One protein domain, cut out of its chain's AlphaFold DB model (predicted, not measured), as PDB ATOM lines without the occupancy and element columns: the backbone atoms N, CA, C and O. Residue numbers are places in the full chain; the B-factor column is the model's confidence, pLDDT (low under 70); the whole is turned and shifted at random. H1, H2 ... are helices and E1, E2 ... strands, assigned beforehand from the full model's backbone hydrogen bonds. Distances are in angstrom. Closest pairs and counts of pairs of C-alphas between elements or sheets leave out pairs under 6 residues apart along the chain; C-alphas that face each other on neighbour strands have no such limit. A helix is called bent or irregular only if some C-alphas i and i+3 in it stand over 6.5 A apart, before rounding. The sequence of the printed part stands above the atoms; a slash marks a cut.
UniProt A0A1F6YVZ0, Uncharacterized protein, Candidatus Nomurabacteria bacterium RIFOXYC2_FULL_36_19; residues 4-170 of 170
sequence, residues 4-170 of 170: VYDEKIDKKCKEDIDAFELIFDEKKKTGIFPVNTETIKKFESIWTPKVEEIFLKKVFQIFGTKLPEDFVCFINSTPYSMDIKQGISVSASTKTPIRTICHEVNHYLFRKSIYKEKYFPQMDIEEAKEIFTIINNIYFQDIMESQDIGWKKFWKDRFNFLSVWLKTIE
ATOM      1  N   VAL A   4     206.726 241.219 155.062       96.94
ATOM      2  CA  VAL A   4     207.532 240.203 154.367       96.94
ATOM      3  C   VAL A   4     208.795 240.833 153.803       96.94
ATOM      4  O   VAL A   4     208.751 241.930 153.258       96.94
ATOM      5  N   TYR A   5     209.917 240.128 153.892       97.25
ATOM      6  CA  TYR A   5     211.067 240.405 153.041       97.25
ATOM      7  C   TYR A   5     211.059 239.443 151.853       97.25
ATOM      8  O   TYR A   5     210.916 238.235 152.043       97.25
ATOM      9  N   ASP A   6     211.214 239.981 150.647       97.25
ATOM     10  CA  ASP A   6     211.375 239.208 149.418       97.25
ATOM     11  C   ASP A   6     212.512 239.823 148.600       97.25
ATOM     12  O   ASP A   6     212.444 240.983 148.192       97.25
ATOM     13  N   GLU A   7     213.564 239.042 148.366       97.00
ATOM     14  CA  GLU A   7     214.781 239.499 147.690       97.00
ATOM     15  C   GLU A   7     214.520 239.962 146.246       97.00
ATOM     16  O   GLU A   7     215.148 240.912 145.772       97.00
ATOM     17  N   LYS A   8     213.568 239.340 145.535       97.12
ATOM     18  CA  LYS A   8     213.245 239.727 144.152       97.12
ATOM     19  C   LYS A   8     212.520 241.063 144.121       97.12
ATOM     20  O   LYS A   8     212.810 241.886 143.253       97.12
ATOM     21  N   ILE A   9     211.590 241.277 145.053       96.94
ATOM     22  CA  ILE A   9     210.911 242.568 145.207       96.94
ATOM     23  C   ILE A   9     211.914 243.652 145.606       96.94
ATOM     24  O   ILE A   9     211.918 244.715 144.996       96.94
ATOM     25  N   ASP A  10     212.796 243.371 146.564       97.12
ATOM     26  CA  ASP A  10     213.808 244.324 147.028       97.12
ATOM     27  C   ASP A  10     214.751 244.759 145.896       97.12
ATOM     28  O   ASP A  10     214.954 245.953 145.660       97.12
ATOM     29  N   LYS A  11     215.251 243.787 145.121       97.00
ATOM     30  CA  LYS A  11     216.076 244.058 143.942       97.00
ATOM     31  C   LYS A  11     215.337 244.925 142.925       97.00
ATOM     32  O   LYS A  11     215.912 245.888 142.427       97.00
ATOM     33  N   LYS A  12     214.067 244.621 142.650       96.81
ATOM     34  CA  LYS A  12     213.258 245.412 141.720       96.81
ATOM     35  C   LYS A  12     213.057 246.846 142.215       96.81
ATOM     36  O   LYS A  12     213.260 247.776 141.449       96.81
ATOM     37  N   CYS A  13     212.727 247.040 143.493       95.62
ATOM     38  CA  CYS A  13     212.613 248.379 144.077       95.62
ATOM     39  C   CYS A  13     213.919 249.168 143.926       95.62
ATOM     40  O   CYS A  13     213.894 250.357 143.613       95.62
ATOM     41  N   LYS A  14     215.063 248.507 144.125       95.62
ATOM     42  CA  LYS A  14     216.374 249.118 143.914       95.62
ATOM     43  C   LYS A  14     216.589 249.513 142.453       95.62
ATOM     44  O   LYS A  14     217.007 250.638 142.216       95.62
ATOM     45  N   GLU A  15     216.296 248.628 141.503       95.69
ATOM     46  CA  GLU A  15     216.394 248.907 140.061       95.69
ATOM     47  C   GLU A  15     215.503 250.090 139.654       95.69
ATOM     48  O   GLU A  15     215.978 251.005 138.981       95.69
ATOM     49  N   ASP A  16     214.255 250.114 140.131       93.38
ATOM     50  CA  ASP A  16     213.294 251.185 139.852       93.38
ATOM     51  C   ASP A  16     213.800 252.539 140.387       93.38
ATOM     52  O   ASP A  16     213.740 253.535 139.675       93.38
ATOM     53  N   ILE A  17     214.370 252.595 141.599       92.62
ATOM     54  CA  ILE A  17     214.990 253.823 142.147       92.62
ATOM     55  C   ILE A  17     216.272 254.183 141.393       92.62
ATOM     56  O   ILE A  17     216.568 255.361 141.171       92.62
ATOM     57  N   ASP A  18     217.073 253.180 141.036       91.81
ATOM     58  CA  ASP A  18     218.374 253.395 140.420       91.81
ATOM     59  C   ASP A  18     218.261 253.960 139.000       91.81
ATOM     60  O   ASP A  18     219.146 254.717 138.593       91.81
ATOM     61  N   ALA A  19     217.134 253.714 138.323       92.88
ATOM     62  CA  ALA A  19     216.788 254.280 137.021       92.88
ATOM     63  C   ALA A  19     216.614 255.812 137.015       92.88
ATOM     64  O   ALA A  19     216.709 256.427 135.953       92.88
ATOM     65  N   PHE A  20     216.388 256.442 138.171       89.31
ATOM     66  CA  PHE A  20     216.247 257.894 138.282       89.31
ATOM     67  C   PHE A  20     217.528 258.537 138.818       89.31
ATOM     68  O   PHE A  20     218.091 258.091 139.819       89.31
ATOM     69  N   GLU A  21     217.984 259.626 138.199       89.00
ATOM     70  CA  GLU A  21     219.057 260.462 138.763       89.00
ATOM     71  C   GLU A  21     218.519 261.430 139.826       89.00
ATOM     72  O   GLU A  21     219.137 261.638 140.876       89.00
ATOM     73  N   LEU A  22     217.333 261.980 139.560       90.56
ATOM     74  CA  LEU A  22     216.595 262.898 140.417       90.56
ATOM     75  C   LEU A  22     215.212 262.320 140.709       90.56
ATOM     76  O   LEU A  22     214.592 261.718 139.835       90.56
ATOM     77  N   ILE A  23     214.716 262.545 141.921       88.62
ATOM     78  CA  ILE A  23     213.339 262.224 142.309       88.62
ATOM     79  C   ILE A  23     212.679 263.543 142.686       88.62
ATOM     80  O   ILE A  23     213.117 264.197 143.630       88.62
ATOM     81  N   PHE A  24     211.665 263.943 141.914       89.44
ATOM     82  CA  PHE A  24     210.971 265.227 142.063       89.44
ATOM     83  C   PHE A  24     211.926 266.424 142.180       89.44
ATOM     84  O   PHE A  24     211.803 267.243 143.086       89.44
ATOM     85  N   ASP A  25     212.886 266.505 141.255       90.00
ATOM     86  CA  ASP A  25     213.889 267.578 141.160       90.00
ATOM     87  C   ASP A  25     214.904 267.625 142.324       90.00
ATOM     88  O   ASP A  25     215.761 268.509 142.377       90.00
ATOM     89  N   GLU A  26     214.874 266.645 143.233       90.12
ATOM     90  CA  GLU A  26     215.838 266.495 144.321       90.12
ATOM     91  C   GLU A  26     216.820 265.346 144.043       90.12
ATOM     92  O   GLU A  26     216.470 264.308 143.471       90.12
ATOM     93  N   LYS A  27     218.081 265.507 144.476       92.12
ATOM     94  CA  LYS A  27     219.091 264.444 144.373       92.12
ATOM     95  C   LYS A  27     218.616 263.216 145.147       92.12
ATOM     96  O   LYS A  27     218.354 263.315 146.350       92.12
ATOM     97  N   LYS A  28     218.557 262.054 144.485       92.38
ATOM     98  CA  LYS A  28     218.123 260.828 145.161       92.38
ATOM     99  C   LYS A  28     219.032 260.487 146.343       92.38
ATOM    100  O   LYS A  28     220.258 260.627 146.292       92.38
ATOM    101  N   LYS A  29     218.417 260.000 147.415       91.88
ATOM    102  CA  LYS A  29     219.097 259.403 148.560       91.88
ATOM    103  C   LYS A  29     219.693 258.073 148.125       91.88
ATOM    104  O   LYS A  29     219.084 257.320 147.370       91.88
ATOM    105  N   THR A  30     220.869 257.774 148.650       89.25
ATOM    106  CA  THR A  30     221.547 256.497 148.448       89.25
ATOM    107  C   THR A  30     221.737 255.809 149.793       89.25
ATOM    108  O   THR A  30     221.752 256.451 150.845       89.25
ATOM    109  N   GLY A  31     221.832 254.487 149.771       90.12
ATOM    110  CA  GLY A  31     221.985 253.675 150.971       90.12
ATOM    111  C   GLY A  31     221.432 252.276 150.759       90.12
ATOM    112  O   GLY A  31     220.569 252.069 149.906       90.12
ATOM    113  N   ILE A  32     221.955 251.324 151.523       93.12
ATOM    114  CA  ILE A  32     221.423 249.966 151.617       93.12
ATOM    115  C   ILE A  32     221.235 249.676 153.102       93.12
ATOM    116  O   ILE A  32     222.175 249.799 153.888       93.12
ATOM    117  N   PHE A  33     220.015 249.319 153.480       95.44
ATOM    118  CA  PHE A  33     219.603 249.065 154.852       95.44
ATOM    119  C   PHE A  33     219.290 247.577 155.006       95.44
ATOM    120  O   PHE A  33     218.361 247.093 154.363       95.44
ATOM    121  N   PRO A  34     220.043 246.832 155.827       93.06
ATOM    122  CA  PRO A  34     219.816 245.403 155.986       93.06
ATOM    123  C   PRO A  34     218.378 245.086 156.413       93.06
ATOM    124  O   PRO A  34     217.869 245.634 157.395       93.06
ATOM    125  N   VAL A  35     217.739 244.163 155.695       95.62
ATOM    126  CA  VAL A  35     216.447 243.599 156.090       95.62
ATOM    127  C   VAL A  35     216.700 242.230 156.698       95.62
ATOM    128  O   VAL A  35     217.105 241.292 156.019       95.62
ATOM    129  N   ASN A  36     216.498 242.127 158.005       93.88
ATOM    130  CA  ASN A  36     216.629 240.882 158.746       93.88
ATOM    131  C   ASN A  36     215.360 240.636 159.581       93.88
ATOM    132  O   ASN A  36     214.424 241.440 159.590       93.88
ATOM    133  N   THR A  37     215.331 239.518 160.302       94.56
ATOM    134  CA  THR A  37     214.195 239.146 161.155       94.56
ATOM    135  C   THR A  37     213.873 240.198 162.219       94.56
ATOM    136  O   THR A  37     212.708 240.384 162.559       94.56
ATOM    137  N   GLU A  38     214.875 240.897 162.752       94.56
ATOM    138  CA  GLU A  38     214.671 241.955 163.748       94.56
ATOM    139  C   GLU A  38     213.988 243.178 163.128       94.56
ATOM    140  O   GLU A  38     213.038 243.709 163.707       94.56
ATOM    141  N   THR A  39     214.387 243.560 161.910       94.56
ATOM    142  CA  THR A  39     213.707 244.600 161.130       94.56
ATOM    143  C   THR A  39     212.230 244.259 160.954       94.56
ATOM    144  O   THR A  39     211.384 245.094 161.256       94.56
ATOM    145  N   ILE A  40     211.895 243.036 160.527       95.88
ATOM    146  CA  ILE A  40     210.493 242.621 160.339       95.88
ATOM    147  C   ILE A  40     209.720 242.693 161.664       95.88
ATOM    148  O   ILE A  40     208.667 243.328 161.726       95.88
ATOM    149  N   LYS A  41     210.283 242.138 162.744       95.56
ATOM    150  CA  LYS A  41     209.664 242.164 164.080       95.56
ATOM    151  C   LYS A  41     209.403 243.578 164.587       95.56
ATOM    152  O   LYS A  41     208.402 243.810 165.259       95.56
ATOM    153  N   LYS A  42     210.268 244.542 164.256       94.50
ATOM    154  CA  LYS A  42     210.041 245.954 164.589       94.50
ATOM    155  C   LYS A  42     208.747 246.467 163.951       94.50
ATOM    156  O   LYS A  42     207.943 247.078 164.651       94.50
ATOM    157  N   PHE A  43     208.520 246.196 162.667       96.69
ATOM    158  CA  PHE A  43     207.275 246.589 161.996       96.69
ATOM    159  C   PHE A  43     206.057 245.887 162.600       96.69
ATOM    160  O   PHE A  43     205.078 246.555 162.924       96.69
ATOM    161  N   GLU A  44     206.146 244.576 162.835       95.94
ATOM    162  CA  GLU A  44     205.074 243.797 163.470       95.94
ATOM    163  C   GLU A  44     204.721 244.324 164.868       95.94
ATOM    164  O   GLU A  44     203.549 244.413 165.220       95.94
ATOM    165  N   SER A  45     205.722 244.725 165.658       96.06
ATOM    166  CA  SER A  45     205.507 245.235 167.018       96.06
ATOM    167  C   SER A  45     204.784 246.584 167.058       96.06
ATOM    168  O   SER A  45     204.031 246.853 167.992       96.06
ATOM    169  N   ILE A  46     205.000 247.428 166.045       95.88
ATOM    170  CA  ILE A  46     204.367 248.748 165.938       95.88
ATOM    171  C   ILE A  46     202.969 248.613 165.316       95.88
ATOM    172  O   ILE A  46     202.032 249.314 165.709       95.88
ATOM    173  N   TRP A  47     202.798 247.680 164.380       97.56
ATOM    174  CA  TRP A  47     201.532 247.416 163.702       97.56
ATOM    175  C   TRP A  47     200.621 246.484 164.513       97.56
ATOM    176  O   TRP A  47     200.379 245.327 164.173       97.56
ATOM    177  N   THR A  48     200.109 247.006 165.622       97.12
ATOM    178  CA  THR A  48     199.211 246.253 166.510       97.12
ATOM    179  C   THR A  48     197.835 245.993 165.871       97.12
ATOM    180  O   THR A  48     197.408 246.754 164.997       97.12
ATOM    181  N   PRO A  49     197.058 245.006 166.365       97.06
ATOM    182  CA  PRO A  49     195.694 244.761 165.884       97.06
ATOM    183  C   PRO A  49     194.778 245.994 165.948       97.06
ATOM    184  O   PRO A  49     193.977 246.219 165.046       97.06
ATOM    185  N   LYS A  50     194.935 246.835 166.979       97.50
ATOM    186  CA  LYS A  50     194.166 248.081 167.129       97.50
ATOM    187  C   LYS A  50     194.522 249.111 166.053       97.50
ATOM    188  O   LYS A  50     193.636 249.777 165.525       97.50
ATOM    189  N   VAL A  51     195.813 249.251 165.741       98.06
ATOM    190  CA  VAL A  51     196.279 250.134 164.659       98.06
ATOM    191  C   VAL A  51     195.707 249.657 163.330       98.06
ATOM    192  O   VAL A  51     195.164 250.463 162.578       98.06
ATOM    193  N   GLU A  52     195.759 248.350 163.074       97.69
ATOM    194  CA  GLU A  52     195.223 247.758 161.853       97.69
ATOM    195  C   GLU A  52     193.715 247.968 161.692       97.69
ATOM    196  O   GLU A  52     193.264 248.346 160.614       97.69
ATOM    197  N   GLU A  53     192.938 247.766 162.755       97.56
ATOM    198  CA  GLU A  53     191.490 247.977 162.734       97.56
ATOM    199  C   GLU A  53     191.138 249.423 162.354       97.56
ATOM    200  O   GLU A  53     190.334 249.659 161.444       97.56
ATOM    201  N   ILE A  54     191.774 250.400 163.014       98.06
ATOM    202  CA  ILE A  54     191.574 251.823 162.716       98.06
ATOM    203  C   ILE A  54     191.986 252.104 161.273       98.06
ATOM    204  O   ILE A  54     191.227 252.715 160.522       98.06
ATOM    205  N   PHE A  55     193.161 251.630 160.871       98.38
ATOM    206  CA  PHE A  55     193.681 251.821 159.529       98.38
ATOM    207  C   PHE A  55     192.717 251.299 158.452       98.38
ATOM    208  O   PHE A  55     192.341 252.055 157.558       98.38
ATOM    209  N   LEU A  56     192.242 250.054 158.559       97.81
ATOM    210  CA  LEU A  56     191.323 249.457 157.583       97.81
ATOM    211  C   LEU A  56     189.990 250.209 157.509       97.81
ATOM    212  O   LEU A  56     189.469 250.440 156.415       97.81
ATOM    213  N   LYS A  57     189.456 250.648 158.657       98.00
ATOM    214  CA  LYS A  57     188.243 251.477 158.707       98.00
ATOM    215  C   LYS A  57     188.434 252.795 157.954       98.00
ATOM    216  O   LYS A  57     187.549 253.207 157.207       98.00
ATOM    217  N   LYS A  58     189.576 253.456 158.149       97.88
ATOM    218  CA  LYS A  58     189.893 254.744 157.516       97.88
ATOM    219  C   LYS A  58     190.183 254.596 156.023       97.88
ATOM    220  O   LYS A  58     189.690 255.403 155.245       97.88
ATOM    221  N   VAL A  59     190.870 253.531 155.610       97.94
ATOM    222  CA  VAL A  59     191.030 253.167 154.192       97.94
ATOM    223  C   VAL A  59     189.669 253.013 153.512       97.94
ATOM    224  O   VAL A  59     189.431 253.623 152.472       97.94
ATOM    225  N   PHE A  60     188.751 252.261 154.126       97.56
ATOM    226  CA  PHE A  60     187.400 252.097 153.591       97.56
ATOM    227  C   PHE A  60     186.631 253.423 153.552       97.56
ATOM    228  O   PHE A  60     185.941 253.700 152.577       97.56
ATOM    229  N   GLN A  61     186.779 254.270 154.573       96.44
ATOM    230  CA  GLN A  61     186.159 255.597 154.606       96.44
ATOM    231  C   GLN A  61     186.659 256.505 153.472       96.44
ATOM    232  O   GLN A  61     185.863 257.252 152.911       96.44
ATOM    233  N   ILE A  62     187.954 256.453 153.145       96.88
ATOM    234  CA  ILE A  62     188.531 257.252 152.061       96.88
ATOM    235  C   ILE A  62     188.081 256.697 150.713       96.88
ATOM    236  O   ILE A  62     187.535 257.445 149.924       96.88
ATOM    237  N   PHE A  63     188.295 255.410 150.435       96.81
ATOM    238  CA  PHE A  63     188.186 254.879 149.068       96.81
ATOM    239  C   PHE A  63     186.890 254.116 148.772       96.81
ATOM    240  O   PHE A  63     186.675 253.707 147.633       96.81
ATOM    241  N   GLY A  64     186.048 253.858 149.775       96.00
ATOM    242  CA  GLY A  64     184.850 253.023 149.627       96.00
ATOM    243  C   GLY A  64     185.149 251.553 149.304       96.00
ATOM    244  O   GLY A  64     184.251 250.817 148.907       96.00
ATOM    245  N   THR A  65     186.400 251.112 149.456       95.69
ATOM    246  CA  THR A  65     186.839 249.741 149.174       95.69
ATOM    247  C   THR A  65     187.772 249.223 150.260       95.69
ATOM    248  O   THR A  65     188.428 249.989 150.968       95.69
ATOM    249  N   LYS A  66     187.821 247.898 150.399       95.25
ATOM    250  CA  LYS A  66     188.779 247.202 151.262       95.25
ATOM    251  C   LYS A  66     190.110 247.016 150.530       95.25
ATOM    252  O   LYS A  66     190.169 247.110 149.301       95.25
ATOM    253  N   LEU A  67     191.163 246.723 151.292       94.69
ATOM    254  CA  LEU A  67     192.401 246.214 150.709       94.69
ATOM    255  C   LEU A  67     192.154 244.844 150.057       94.69
ATOM    256  O   LEU A  67     191.356 244.069 150.593       94.69
ATOM    257  N   PRO A  68     192.831 244.538 148.937       93.38
ATOM    258  CA  PRO A  68     192.837 243.193 148.371       93.38
ATOM    259  C   PRO A  68     193.286 242.146 149.398       93.38
ATOM    260  O   PRO A  68     194.145 242.428 150.234       93.38
ATOM    261  N   GLU A  69     192.730 240.937 149.329       90.69
ATOM    262  CA  GLU A  69     193.089 239.842 150.248       90.69
ATOM    263  C   GLU A  69     194.557 239.415 150.108       90.69
ATOM    264  O   GLU A  69     195.182 238.991 151.078       90.69
ATOM    265  N   ASP A  70     195.119 239.569 148.910       90.56
ATOM    266  CA  ASP A  70     196.509 239.275 148.571       90.56
ATOM    267  C   ASP A  70     197.455 240.473 148.774       90.56
ATOM    268  O   ASP A  70     198.623 240.403 148.391       90.56
ATOM    269  N   PHE A  71     196.986 241.566 149.385       95.00
ATOM    270  CA  PHE A  71     197.811 242.742 149.657       95.00
ATOM    271  C   PHE A  71     198.921 242.429 150.671       95.00
ATOM    272  O   PHE A  71     198.662 241.995 151.798       95.00
ATOM    273  N   VAL A  72     200.170 242.731 150.304       96.06
ATOM    274  CA  VAL A  72     201.348 242.511 151.159       96.06
ATOM    275  C   VAL A  72     202.125 243.810 151.381       96.06
ATOM    276  O   VAL A  72     202.286 244.624 150.469       96.06
ATOM    277  N   CYS A  73     202.636 243.986 152.603       98.12
ATOM    278  CA  CYS A  73     203.615 245.015 152.931       98.12
ATOM    279  C   CYS A  73     205.017 244.400 152.907       98.12
ATOM    280  O   CYS A  73     205.410 243.653 153.809       98.12
ATOM    281  N   PHE A  74     205.763 244.684 151.845       98.38
ATOM    282  CA  PHE A  74     207.149 244.263 151.719       98.38
ATOM    283  C   PHE A  74     208.057 245.242 152.454       98.38
ATOM    284  O   PHE A  74     207.846 246.449 152.391       98.38
ATOM    285  N   ILE A  75     209.084 244.737 153.129       98.31
ATOM    286  CA  ILE A  75     210.155 245.563 153.685       98.31
ATOM    287  C   ILE A  75     211.326 245.535 152.710       98.31
ATOM    288  O   ILE A  75     211.745 244.457 152.301       98.31
ATOM    289  N   ASN A  76     211.857 246.700 152.345       98.25
ATOM    290  CA  ASN A  76     212.961 246.820 151.393       98.25
ATOM    291  C   ASN A  76     214.205 247.467 152.014       98.25
ATOM    292  O   ASN A  76     214.137 248.152 153.039       98.25
ATOM    293  N   SER A  77     215.347 247.249 151.374       97.75
ATOM    294  CA  SER A  77     216.660 247.736 151.785       97.75
ATOM    295  C   SER A  77     217.005 249.120 151.231       97.75
ATOM    296  O   SER A  77     218.068 249.663 151.526       97.75
ATOM    297  N   THR A  78     216.128 249.724 150.436       96.69
ATOM    298  CA  THR A  78     216.366 251.018 149.788       96.69
ATOM    299  C   THR A  78     216.011 252.177 150.733       96.69
ATOM    300  O   THR A  78     215.304 251.968 151.721       96.69
ATOM    301  N   PRO A  79     216.460 253.423 150.482       95.31
ATOM    302  CA  PRO A  79     216.053 254.584 151.283       95.31
ATOM    303  C   PRO A  79     214.617 255.061 151.007       95.31
ATOM    304  O   PRO A  79     214.171 256.013 151.652       95.31
ATOM    305  N   TYR A  80     213.907 254.447 150.057       96.25
ATOM    306  CA  TYR A  80     212.586 254.881 149.619       96.25
ATOM    307  C   TYR A  80     211.524 253.814 149.866       96.25
ATOM    308  O   TYR A  80     211.784 252.611 149.898       96.25
ATOM    309  N   SER A  81     210.309 254.297 150.078       97.44
ATOM    310  CA  SER A  81     209.110 253.469 150.065       97.44
ATOM    311  C   SER A  81     208.347 253.774 148.785       97.44
ATOM    312  O   SER A  81     208.580 254.813 148.166       97.44
ATOM    313  N   MET A  82     207.540 252.826 148.338       96.94
ATOM    314  CA  MET A  82     206.779 252.954 147.105       96.94
ATOM    315  C   MET A  82     205.591 252.001 147.110       96.94
ATOM    316  O   MET A  82     205.642 250.906 147.679       96.94
ATOM    317  N   ASP A  83     204.542 252.387 146.403       96.94
ATOM    318  CA  ASP A  83     203.484 251.477 146.014       96.94
ATOM    319  C   ASP A  83     203.932 250.582 144.844       96.94
ATOM    320  O   ASP A  83     204.599 251.030 143.913       96.94
ATOM    321  N   ILE A  84     203.588 249.294 144.898       95.88
ATOM    322  CA  ILE A  84     203.946 248.294 143.881       95.88
ATOM    323  C   ILE A  84     202.715 247.483 143.474       95.88
ATOM    324  O   ILE A  84     201.667 247.530 144.110       95.88
ATOM    325  N   LYS A  85     202.819 246.673 142.414       91.69
ATOM    326  CA  LYS A  85     201.673 245.912 141.886       91.69
ATOM    327  C   LYS A  85     200.987 245.025 142.943       91.69
ATOM    328  O   LYS A  85     199.761 244.971 142.980       91.69
ATOM    329  N   GLN A  86     201.768 244.354 143.789       91.56
ATOM    330  CA  GLN A  86     201.298 243.403 144.808       91.56
ATOM    331  C   GLN A  86     200.919 244.057 146.151       91.56
ATOM    332  O   GLN A  86     200.482 243.366 147.067       91.56
ATOM    333  N   GLY A  87     201.107 245.370 146.302       96.31
ATOM    334  CA  GLY A  87     200.861 246.069 147.560       96.31
ATOM    335  C   GLY A  87     201.803 247.249 147.734       96.31
ATOM    336  O   GLY A  87     201.849 248.135 146.884       96.31
ATOM    337  N   ILE A  88     202.562 247.268 148.825       98.38
ATOM    338  CA  ILE A  88     203.523 248.343 149.100       98.38
ATOM    339  C   ILE A  88     204.884 247.782 149.478       98.38
ATOM    340  O   ILE A  88     204.991 246.675 150.001       98.38
ATOM    341  N   SER A  89     205.917 248.574 149.234       98.38
ATOM    342  CA  SER A  89     207.287 248.304 149.638       98.38
ATOM    343  C   SER A  89     207.761 249.439 150.540       98.38
ATOM    344  O   SER A  89     207.827 250.588 150.108       98.38
ATOM    345  N   VAL A  90     208.071 249.137 151.798       98.38
ATOM    346  CA  VAL A  90     208.438 250.112 152.829       98.38
ATOM    347  C   VAL A  90     209.910 249.979 153.185       98.38
ATOM    348  O   VAL A  90     210.399 248.898 153.509       98.38
ATOM    349  N   SER A  91     210.624 251.102 153.165       98.00
ATOM    350  CA  SER A  91     212.041 251.149 153.524       98.00
ATOM    351  C   SER A  91     212.266 250.701 154.968       98.00
ATOM    352  O   SER A  91     211.700 251.276 155.904       98.00
ATOM    353  N   ALA A  92     213.197 249.769 155.169       97.56
ATOM    354  CA  ALA A  92     213.684 249.366 156.488       97.56
ATOM    355  C   ALA A  92     214.260 250.537 157.305       97.56
ATOM    356  O   ALA A  92     214.290 250.488 158.536       97.56
ATOM    357  N   SER A  93     214.698 251.605 156.631       95.81
ATOM    358  CA  SER A  93     215.261 252.797 157.270       95.81
ATOM    359  C   SER A  93     214.214 253.749 157.852       95.81
ATOM    360  O   SER A  93     214.581 254.698 158.555       95.81
ATOM    361  N   THR A  94     212.921 253.536 157.570       95.44
ATOM    362  CA  THR A  94     211.888 254.475 158.013       95.44
ATOM    363  C   THR A  94     211.847 254.588 159.538       95.44
ATOM    364  O   THR A  94     211.888 253.606 160.288       95.44
ATOM    365  N   LYS A  95     211.765 255.835 160.006       95.19
ATOM    366  CA  LYS A  95     211.586 256.176 161.425       95.19
ATOM    367  C   LYS A  95     210.113 256.352 161.801       95.19
ATOM    368  O   LYS A  95     209.811 256.433 162.982       95.19
ATOM    369  N   THR A  96     209.224 256.398 160.809       96.62
ATOM    370  CA  THR A  96     207.774 256.602 160.972       96.62
ATOM    371  C   THR A  96     207.018 255.536 160.172       96.62
ATOM    372  O   THR A  96     206.467 255.848 159.107       96.62
ATOM    373  N   PRO A  97     207.110 254.253 160.563       96.88
ATOM    374  CA  PRO A  97     206.549 253.141 159.803       96.88
ATOM    375  C   PRO A  97     205.038 253.248 159.564       96.88
ATOM    376  O   PRO A  97     204.633 253.051 158.423       96.88
ATOM    377  N   ILE A  98     204.214 253.618 160.552       98.12
ATOM    378  CA  ILE A  98     202.753 253.724 160.372       98.12
ATOM    379  C   ILE A  98     202.433 254.811 159.347       98.12
ATOM    380  O   ILE A  98     201.737 254.538 158.372       98.12
ATOM    381  N   ARG A  99     203.003 256.013 159.503       98.25
ATOM    382  CA  ARG A  99     202.849 257.099 158.519       98.25
ATOM    383  C   ARG A  99     203.249 256.656 157.113       98.25
ATOM    384  O   ARG A  99     202.547 256.957 156.155       98.25
ATOM    385  N   THR A 100     204.367 255.942 156.990       98.12
ATOM    386  CA  THR A 100     204.882 255.476 155.692       98.12
ATOM    387  C   THR A 100     203.952 254.435 155.065       98.12
ATOM    388  O   THR A 100     203.664 254.510 153.878       98.12
ATOM    389  N   ILE A 101     203.418 253.507 155.862       98.38
ATOM    390  CA  ILE A 101     202.435 252.517 155.404       98.38
ATOM    391  C   ILE A 101     201.154 253.213 154.930       98.38
ATOM    392  O   ILE A 101     200.678 252.915 153.837       98.38
ATOM    393  N   CYS A 102     200.618 254.167 155.700       98.44
ATOM    394  CA  CYS A 102     199.446 254.950 155.294       98.44
ATOM    395  C   CYS A 102     199.686 255.705 153.982       98.44
ATOM    396  O   CYS A 102     198.823 255.714 153.106       98.44
ATOM    397  N   HIS A 103     200.866 256.308 153.833       98.56
ATOM    398  CA  HIS A 103     201.276 257.024 152.629       98.56
ATOM    399  C   HIS A 103     201.281 256.115 151.392       98.56
ATOM    400  O   HIS A 103     200.554 256.383 150.434       98.56
ATOM    401  N   GLU A 104     202.006 254.994 151.437       98.56
ATOM    402  CA  GLU A 104     202.104 254.103 150.274       98.56
ATOM    403  C   GLU A 104     200.805 253.345 149.986       98.56
ATOM    404  O   GLU A 104     200.488 253.074 148.828       98.56
ATOM    405  N   VAL A 105     200.001 253.016 151.005       98.38
ATOM    406  CA  VAL A 105     198.675 252.423 150.761       98.38
ATOM    407  C   VAL A 105     197.769 253.421 150.054       98.38
ATOM    408  O   VAL A 105     197.063 253.043 149.115       98.38
ATOM    409  N   ASN A 106     197.801 254.692 150.458       98.19
ATOM    410  CA  ASN A 106     197.039 255.718 149.766       98.19
ATOM    411  C   ASN A 106     197.510 255.887 148.325       98.19
ATOM    412  O   ASN A 106     196.655 255.988 147.455       98.19
ATOM    413  N   HIS A 107     198.814 255.833 148.041       98.44
ATOM    414  CA  HIS A 107     199.312 255.765 146.665       98.44
ATOM    415  C   HIS A 107     198.734 254.564 145.902       98.44
ATOM    416  O   HIS A 107     198.118 254.735 144.847       98.44
ATOM    417  N   TYR A 108     198.853 253.359 146.470       98.31
ATOM    418  CA  TYR A 108     198.381 252.114 145.858       98.31
ATOM    419  C   TYR A 108     196.891 252.161 145.498       98.31
ATOM    420  O   TYR A 108     196.491 251.712 144.417       98.31
ATOM    421  N   LEU A 109     196.055 252.667 146.409       98.06
ATOM    422  CA  LEU A 109     194.608 252.760 146.221       98.06
ATOM    423  C   LEU A 109     194.211 253.947 145.348       98.06
ATOM    424  O   LEU A 109     193.302 253.807 144.531       98.06
ATOM    425  N   PHE A 110     194.922 255.072 145.440       98.25
ATOM    426  CA  PHE A 110     194.695 256.243 144.597       98.25
ATOM    427  C   PHE A 110     194.770 255.883 143.113       98.25
ATOM    428  O   PHE A 110     193.856 256.233 142.367       98.25
ATOM    429  N   ARG A 111     195.767 255.084 142.702       96.62
ATOM    430  CA  ARG A 111     195.904 254.600 141.312       96.62
ATOM    431  C   ARG A 111     194.724 253.778 140.795       96.62
ATOM    432  O   ARG A 111     194.579 253.628 139.589       96.62
ATOM    433  N   LYS A 112     193.936 253.188 141.693       94.50
ATOM    434  CA  LYS A 112     192.767 252.352 141.367       94.50
ATOM    435  C   LYS A 112     191.449 253.098 141.576       94.50
ATOM    436  O   LYS A 112     190.383 252.534 141.353       94.50
ATOM    437  N   SER A 113     191.526 254.330 142.063       96.06
ATOM    438  CA  SER A 113     190.379 255.165 142.384       96.06
ATOM    439  C   SER A 113     190.100 256.155 141.260       96.06
ATOM    440  O   SER A 113     190.962 256.434 140.437       96.06
ATOM    441  N   ILE A 114     188.922 256.771 141.303       95.81
ATOM    442  CA  ILE A 114     188.537 257.861 140.395       95.81
ATOM    443  C   ILE A 114     189.188 259.211 140.748       95.81
ATOM    444  O   ILE A 114     188.865 260.238 140.152       95.81
ATOM    445  N   TYR A 115     190.005 259.276 141.807       97.31
ATOM    446  CA  TYR A 115     190.469 260.552 142.355       97.31
ATOM    447  C   TYR A 115     191.476 261.259 141.468       97.31
ATOM    448  O   TYR A 115     191.520 262.492 141.484       97.31
ATOM    449  N   LYS A 116     192.221 260.510 140.656       97.06
ATOM    450  CA  LYS A 116     193.106 261.100 139.660       97.06
ATOM    451  C   LYS A 116     192.306 261.910 138.644       97.06
ATOM    452  O   LYS A 116     192.618 263.077 138.423       97.06
ATOM    453  N   GLU A 117     191.248 261.336 138.086       96.88
ATOM    454  CA  GLU A 117     190.375 261.982 137.102       96.88
ATOM    455  C   GLU A 117     189.535 263.089 137.744       96.88
ATOM    456  O   GLU A 117     189.346 264.149 137.153       96.88
ATOM    457  N   LYS A 118     189.053 262.861 138.971       96.25
ATOM    458  CA  LYS A 118     188.170 263.794 139.681       96.25
ATOM    459  C   LYS A 118     188.882 265.070 140.128       96.25
ATOM    460  O   LYS A 118     188.308 266.148 140.009       96.25
ATOM    461  N   TYR A 119     190.087 264.954 140.687       96.62
ATOM    462  CA  TYR A 119     190.766 266.079 141.343       96.62
ATOM    463  C   TYR A 119     192.010 266.562 140.600       96.62
ATOM    464  O   TYR A 119     192.383 267.724 140.743       96.62
ATOM    465  N   PHE A 120     192.639 265.707 139.792       97.31
ATOM    466  CA  PHE A 120     193.921 266.006 139.157       97.31
ATOM    467  C   PHE A 120     193.962 265.597 137.673       97.31
ATOM    468  O   PHE A 120     194.954 265.002 137.248       97.31
ATOM    469  N   PRO A 121     192.938 265.882 136.842       96.69
ATOM    470  CA  PRO A 121     192.817 265.294 135.502       96.69
ATOM    471  C   PRO A 121     194.005 265.592 134.577       96.69
ATOM    472  O   PRO A 121     194.332 264.768 133.733       96.69
ATOM    473  N   GLN A 122     194.677 266.731 134.766       96.50
ATOM    474  CA  GLN A 122     195.781 267.200 133.913       96.50
ATOM    475  C   GLN A 122     197.179 267.011 134.527       96.50
ATOM    476  O   GLN A 122     198.167 267.434 133.941       96.50
ATOM    477  N   MET A 123     197.274 266.427 135.724       97.12
ATOM    478  CA  MET A 123     198.545 266.240 136.436       97.12
ATOM    479  C   MET A 123     199.161 264.873 136.121       97.12
ATOM    480  O   MET A 123     198.428 263.940 135.795       97.12
ATOM    481  N   ASP A 124     200.474 264.713 136.262       96.56
ATOM    482  CA  ASP A 124     201.076 263.378 136.264       96.56
ATOM    483  C   ASP A 124     200.582 262.551 137.469       96.56
ATOM    484  O   ASP A 124     200.228 263.094 138.520       96.56
ATOM    485  N   ILE A 125     200.490 261.228 137.320       96.94
ATOM    486  CA  ILE A 125     199.968 260.366 138.389       96.94
ATOM    487  C   ILE A 125     200.907 260.288 139.599       96.94
ATOM    488  O   ILE A 125     200.406 260.203 140.722       96.94
ATOM    489  N   GLU A 126     202.228 260.354 139.398       96.00
ATOM    490  CA  GLU A 126     203.207 260.327 140.488       96.00
ATOM    491  C   GLU A 126     203.165 261.619 141.306       96.00
ATOM    492  O   GLU A 126     203.263 261.572 142.527       96.00
ATOM    493  N   GLU A 127     202.940 262.768 140.669       97.25
ATOM    494  CA  GLU A 127     202.759 264.034 141.391       97.25
ATOM    495  C   GLU A 127     201.394 264.089 142.102       97.25
ATOM    496  O   GLU A 127     201.296 264.476 143.269       97.25
ATOM    497  N   ALA A 128     200.328 263.647 141.427       98.12
ATOM    498  CA  ALA A 128     198.975 263.692 141.974       98.12
ATOM    499  C   ALA A 128     198.818 262.829 143.234       98.12
ATOM    500  O   ALA A 128     198.181 263.261 144.199       98.12
ATOM    501  N   LYS A 129     199.405 261.625 143.253       97.62
ATOM    502  CA  LYS A 129     199.335 260.739 144.424       97.62
ATOM    503  C   LYS A 129     200.072 261.340 145.636       97.62
ATOM    504  O   LYS A 129     199.548 261.278 146.746       97.62
ATOM    505  N   GLU A 130     201.204 262.016 145.416       97.81
ATOM    506  CA  GLU A 130     201.980 262.701 146.464       97.81
ATOM    507  C   GLU A 130     201.223 263.897 147.053       97.81
ATOM    508  O   GLU A 130     201.284 264.183 148.255       97.81
ATOM    509  N   ILE A 131     200.457 264.603 146.218       98.12
ATOM    510  CA  ILE A 131     199.561 265.662 146.684       98.12
ATOM    511  C   ILE A 131     198.400 265.065 147.482       98.12
ATOM    512  O   ILE A 131     198.061 265.559 148.560       98.12
ATOM    513  N   PHE A 132     197.815 263.974 146.994       98.31
ATOM    514  CA  PHE A 132     196.660 263.336 147.613       98.31
ATOM    515  C   PHE A 132     196.927 262.875 149.054       98.31
ATOM    516  O   PHE A 132     196.054 263.008 149.912       98.31
ATOM    517  N   THR A 133     198.138 262.402 149.370       97.88
ATOM    518  CA  THR A 133     198.486 261.881 150.709       97.88
ATOM    519  C   THR A 133     198.369 262.903 151.848       97.88
ATOM    520  O   THR A 133     198.362 262.503 153.011       97.88
ATOM    521  N   ILE A 134     198.167 264.201 151.573       97.88
ATOM    522  CA  ILE A 134     197.891 265.213 152.612       97.88
ATOM    523  C   ILE A 134     196.661 264.860 153.468       97.88
ATOM    524  O   ILE A 134     196.623 265.203 154.652       97.88
ATOM    525  N   ILE A 135     195.685 264.125 152.914       97.56
ATOM    526  CA  ILE A 135     194.480 263.703 153.649       97.56
ATOM    527  C   ILE A 135     194.793 262.713 154.774       97.56
ATOM    528  O   ILE A 135     193.972 262.533 155.676       97.56
ATOM    529  N   ASN A 136     195.983 262.100 154.770       97.62
ATOM    530  CA  ASN A 136     196.430 261.236 155.858       97.62
ATOM    531  C   ASN A 136     196.380 261.965 157.203       97.62
ATOM    532  O   ASN A 136     196.021 261.368 158.215       97.62
ATOM    533  N   ASN A 137     196.647 263.274 157.193       97.31
ATOM    534  CA  ASN A 137     196.608 264.131 158.376       97.31
ATOM    535  C   ASN A 137     195.195 264.367 158.928       97.31
ATOM    536  O   ASN A 137     195.071 264.900 160.020       97.31
ATOM    537  N   ILE A 138     194.145 263.981 158.198       96.44
ATOM    538  CA  ILE A 138     192.762 263.980 158.687       96.44
ATOM    539  C   ILE A 138     192.403 262.580 159.181       96.44
ATOM    540  O   ILE A 138     191.962 262.393 160.314       96.44
ATOM    541  N   TYR A 139     192.568 261.574 158.320       97.69
ATOM    542  CA  TYR A 139     191.988 260.256 158.568       97.69
ATOM    543  C   TYR A 139     192.838 259.368 159.474       97.69
ATOM    544  O   TYR A 139     192.272 258.578 160.228       97.69
ATOM    545  N   PHE A 140     194.165 259.494 159.421       97.94
ATOM    546  CA  PHE A 140     195.098 258.630 160.150       97.94
ATOM    547  C   PHE A 140     195.833 259.353 161.286       97.94
ATOM    548  O   PHE A 140     196.727 258.764 161.891       97.94
ATOM    549  N   GLN A 141     195.468 260.600 161.610       96.12
ATOM    550  CA  GLN A 141     196.145 261.394 162.649       96.12
ATOM    551  C   GLN A 141     196.225 260.686 164.011       96.12
ATOM    552  O   GLN A 141     197.198 260.862 164.731       96.12
ATOM    553  N   ASP A 142     195.238 259.845 164.333       96.12
ATOM    554  CA  ASP A 142     195.150 259.149 165.622       96.12
ATOM    555  C   ASP A 142     196.141 257.976 165.748       96.12
ATOM    556  O   ASP A 142     196.332 257.448 166.843       96.12
ATOM    557  N   ILE A 143     196.732 257.525 164.633       97.62
ATOM    558  CA  ILE A 143     197.637 256.362 164.595       97.62
ATOM    559  C   ILE A 143     199.023 256.678 164.031       97.62
ATOM    560  O   ILE A 143     199.967 255.946 164.320       97.62
ATOM    561  N   MET A 144     199.166 257.726 163.215       97.31
ATOM    562  CA  MET A 144     200.462 258.094 162.645       97.31
ATOM    563  C   MET A 144     201.375 258.714 163.697       97.31
ATOM    564  O   MET A 144     200.946 259.498 164.539       97.31
ATOM    565  N   GLU A 145     202.669 258.423 163.593       97.19
ATOM    566  CA  GLU A 145     203.677 258.961 164.510       97.19
ATOM    567  C   GLU A 145     203.896 260.467 164.321       97.19
ATOM    568  O   GLU A 145     204.321 261.166 165.237       97.19
ATOM    569  N   SER A 146     203.641 260.968 163.112       96.56
ATOM    570  CA  SER A 146     203.770 262.378 162.760       96.56
ATOM    571  C   SER A 146     202.898 262.724 161.558       96.56
ATOM    572  O   SER A 146     202.452 261.843 160.820       96.56
ATOM    573  N   GLN A 147     202.730 264.022 161.306       96.19
ATOM    574  CA  GLN A 147     202.075 264.497 160.092       96.19
ATOM    575  C   GLN A 147     202.834 264.062 158.830       96.19
ATOM    576  O   GLN A 147     204.068 264.026 158.786       96.19
ATOM    577  N   ASP A 148     202.075 263.754 157.788       94.94
ATOM    578  CA  ASP A 148     202.549 263.525 156.435       94.94
ATOM    579  C   ASP A 148     202.627 264.863 155.696       94.94
ATOM    580  O   ASP A 148     201.626 265.382 155.200       94.94
ATOM    581  N   ILE A 149     203.829 265.433 155.633       89.56
ATOM    582  CA  ILE A 149     204.102 266.713 154.963       89.56
ATOM    583  C   ILE A 149     204.557 266.557 153.503       89.56
ATOM    584  O   ILE A 149     204.584 267.554 152.785       89.56
ATOM    585  N   GLY A 150     204.838 265.329 153.050       90.44
ATOM    586  CA  GLY A 150     205.277 265.038 151.681       90.44
ATOM    587  C   GLY A 150     206.528 265.814 151.241       90.44
ATOM    588  O   GLY A 150     207.269 266.375 152.056       90.44
ATOM    589  N   TRP A 151     206.754 265.856 149.929       92.12
ATOM    590  CA  TRP A 151     207.828 266.640 149.316       92.12
ATOM    591  C   TRP A 151     207.504 268.136 149.307       92.12
ATOM    592  O   TRP A 151     206.375 268.542 149.021       92.12
ATOM    593  N   LYS A 152     208.519 268.974 149.561       92.50
ATOM    594  CA  LYS A 152     208.367 270.440 149.610       92.50
ATOM    595  C   LYS A 152     207.801 271.021 148.318       92.50
ATOM    596  O   LYS A 152     206.996 271.949 148.381       92.50
ATOM    597  N   LYS A 153     208.180 270.443 147.172       94.19
ATOM    598  CA  LYS A 153     207.672 270.800 145.839       94.19
ATOM    599  C   LYS A 153     206.139 270.888 145.803       94.19
ATOM    600  O   LYS A 153     205.603 271.803 145.191       94.19
ATOM    601  N   PHE A 154     205.444 270.001 146.515       96.12
ATOM    602  CA  PHE A 154     203.988 269.859 146.450       96.12
ATOM    603  C   PHE A 154     203.223 270.579 147.564       96.12
ATOM    604  O   PHE A 154     202.000 270.469 147.628       96.12
ATOM    605  N   TRP A 155     203.886 271.307 148.469       95.06
ATOM    606  CA  TRP A 155     203.215 271.886 149.642       95.06
ATOM    607  C   TRP A 155     202.033 272.787 149.277       95.06
ATOM    608  O   TRP A 155     200.950 272.632 149.836       95.06
ATOM    609  N   LYS A 156     202.211 273.696 148.311       96.56
ATOM    610  CA  LYS A 156     201.141 274.602 147.873       96.56
ATOM    611  C   LYS A 156     199.934 273.826 147.337       96.56
ATOM    612  O   LYS A 156     198.806 274.086 147.750       96.56
ATOM    613  N   ASP A 157     200.176 272.856 146.462       97.06
ATOM    614  CA  ASP A 157     199.113 272.068 145.836       97.06
ATOM    615  C   ASP A 157     198.404 271.164 146.845       97.06
ATOM    616  O   ASP A 157     197.183 271.031 146.794       97.06
ATOM    617  N   ARG A 158     199.131 270.640 147.837       97.06
ATOM    618  CA  ARG A 158     198.566 269.900 148.974       97.06
ATOM    619  C   ARG A 158     197.578 270.731 149.779       97.06
ATOM    620  O   ARG A 158     196.474 270.262 150.033       97.06
ATOM    621  N   PHE A 159     197.927 271.960 150.157       95.69
ATOM    622  CA  PHE A 159     197.007 272.818 150.916       95.69
ATOM    623  C   PHE A 159     195.794 273.259 150.085       95.69
ATOM    624  O   PHE A 159     194.671 273.297 150.598       95.69
ATOM    625  N   ASN A 160     195.998 273.526 148.792       96.19
ATOM    626  CA  ASN A 160     194.902 273.819 147.870       96.19
ATOM    627  C   ASN A 160     193.944 272.626 147.755       96.19
ATOM    628  O   ASN A 160     192.735 272.785 147.928       96.19
ATOM    629  N   PHE A 161     194.481 271.425 147.525       97.25
ATOM    630  CA  PHE A 161     193.694 270.200 147.440       97.25
ATOM    631  C   PHE A 161     192.963 269.899 148.751       97.25
ATOM    632  O   PHE A 161     191.768 269.622 148.726       97.25
ATOM    633  N   LEU A 162     193.634 270.023 149.899       95.81
ATOM    634  CA  LEU A 162     193.025 269.809 151.212       95.81
ATOM    635  C   LEU A 162     191.793 270.702 151.427       95.81
ATOM    636  O   LEU A 162     190.767 270.238 151.918       95.81
ATOM    637  N   SER A 163     191.871 271.964 150.999       95.25
ATOM    638  CA  SER A 163     190.753 272.914 151.081       95.25
ATOM    639  C   SER A 163     189.559 272.499 150.214       95.25
ATOM    640  O   SER A 163     188.412 272.752 150.577       95.25
ATOM    641  N   VAL A 164     189.811 271.864 149.064       95.50
ATOM    642  CA  VAL A 164     188.758 271.282 148.214       95.50
ATOM    643  C   VAL A 164     188.192 270.018 148.855       95.50
ATOM    644  O   VAL A 164     186.977 269.851 148.904       95.50
ATOM    645  N   TRP A 165     189.060 269.151 149.374       96.19
ATOM    646  CA  TRP A 165     188.686 267.878 149.980       96.19
ATOM    647  C   TRP A 165     187.767 268.057 151.192       96.19
ATOM    648  O   TRP A 165     186.743 267.381 151.287       96.19
ATOM    649  N   LEU A 166     188.080 269.003 152.084       93.69
ATOM    650  CA  LEU A 166     187.282 269.278 153.283       93.69
ATOM    651  C   LEU A 166     185.840 269.691 152.956       93.69
ATOM    652  O   LEU A 166     184.918 269.228 153.618       93.69
ATOM    653  N   LYS A 167     185.626 270.446 151.871       92.88
ATOM    654  CA  LYS A 167     184.281 270.834 151.401       92.88
ATOM    655  C   LYS A 167     183.440 269.665 150.885       92.88
ATOM    656  O   LYS A 167     182.249 269.833 150.674       92.88
ATOM    657  N   THR A 168     184.060 268.520 150.596       84.06
ATOM    658  CA  THR A 168     183.358 267.308 150.140       84.06
ATOM    659  C   THR A 168     183.024 266.325 151.261       84.06
ATOM    660  O   THR A 168     182.337 265.345 150.988       84.06
ATOM    661  N   ILE A 169     183.543 266.535 152.475       78.00
ATOM    662  CA  ILE A 169     183.261 265.677 153.639       78.00
ATOM    663  C   ILE A 169     182.144 266.267 154.514       78.00
ATOM    664  O   ILE A 169     181.479 265.509 155.220       78.00
ATOM    665  N   GLU A 170     181.970 267.593 154.485       51.97
ATOM    666  CA  GLU A 170     180.808 268.304 155.048       51.97
ATOM    667  C   GLU A 170     179.534 268.043 154.233       51.97
ATOM    668  O   GLU A 170     178.477 267.838 154.872       51.97
TER     669      GLU A 170
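This is residues 4 to 170 of the 170 residues of an uncharacterized protein of Candidatus Nomurabacteria bacterium RIFOXYC2_FULL_36_19 (UniProt A0A1F6YVZ0). A small sheet of three strands has helix H1 over one face and helix H4 over the other; beyond H4 the helix layers go on, H6 packing on H4 and H7 packing on H6, crossed at steep angles. H2 and H3 follow each other along one side of this succession, and short H5 sits by the first residues of H6. The printed part has 167 residues with seven named helices and three named strands, in the order H1 H2 H3 E1 E2 E3 H4 H5 H6 H7; the mixed sheet runs E1 E3 E2. The class is mostly helix, and the whole is compact, with a radius of gyration of the C-alphas of 15.6 A and a rounded outline of 45 by 39 by 27 A.

H1, residues 7 to 18, begins at C-alpha 7 (214.781, 239.499, 147.690) and is 16.1 A long from first to last C-alpha. H2 is residues 37 to 46, 14.5 A, and H3 is residues 49 to 63, 21.0 A. Three strands follow: E1, residues 72 to 76, 12.4 A; E2, residues 82 to 84, 6.3 A; and E3, residues 87 to 91, 13.7 A. H4, residues 97 to 110, spans 19.5 A from C-alpha 97 at (206.549, 253.141, 159.803). H5 is residues 115 to 119, 5.6 A. H6, residues 125 to 139, is 21.7 A long and is neither bent nor irregular, but only just: C-alphas 132 and 135 are 6.4 A apart. H7, residues 152 to 166, is 21.4 A long and ends at C-alpha 166 (187.282, 269.278, 153.283); it is irregular, with C-alphas 153 and 156 7.8 A apart.

E1 and E3 are parallel, at 26 degrees, with N 74 and O 88 2.8 A apart and N 90 and O 74 2.8 A apart, within hydrogen-bond range. E2 and E3 form an antiparallel hairpin, at 149 degrees, with N 82 and O 89 within hydrogen-bond range at 2.9 A. Three layers stand here, helices on both faces of the sheet. H1 is on one face at a height over the sheet of 9.5 A and runs across the strands, at 69 degrees to E1 on the local plane; its closest C-alphas to E1 are Asp 10 and Asn 76, 5.1 A. H4 is on the opposite face at a height of 8.1 A, over E3 and E2, slantwise at 45 degrees to E2 on the local plane. H2 only grazes the sheet with residues 39 to 43, and H2 and H4 only just touch, only at their ends, Phe 43 to Pro 97 at 6.9 A between C-alphas. H4 and H6 touch at a steep tilt of 55 degrees, opposite ways, the closest C-alphas being those of His 107 and Lys 129, 5.5 A. H6 and H7 touch at a steep tilt of 57 degrees, the same way, closest at the C-alphas of Ile 131 and Arg 158, 4.9 A. H3 and H4 only just touch, with 3 pairs of C-alphas within 8 A, the closest Phe 63 and Leu 109 at 7.3 A, at a shallow tilt of 28 degrees, the same way. H5 and H6 only just touch, with 3 pairs of C-alphas within 8 A, the closest Lys 116 and Ala 128 at 6.8 A; H6 does so with residues 125 to 129 alone. H1 and H7 are apart. In H1, H2, H3, H4 and H5 every O i to N i+4 pair is within hydrogen-bond range; in H7 it is 9 of 11, and in H6 5 of 11, beside 9 of 12 O i to N i+3 pairs.

The C-alphas farthest apart are those of Asn 36 and Glu 170, 45.3 A. The printed part has no cut. The links H1 to H2, residues 19 to 36, and H6 to H7, residues 140 to 151, are long; in the first, residues 22 to 23 pair antiparallel with residues 26 to 27. The mean pLDDT of the printed part is 95.4, and residue 170, the chain's last, is the one under 70.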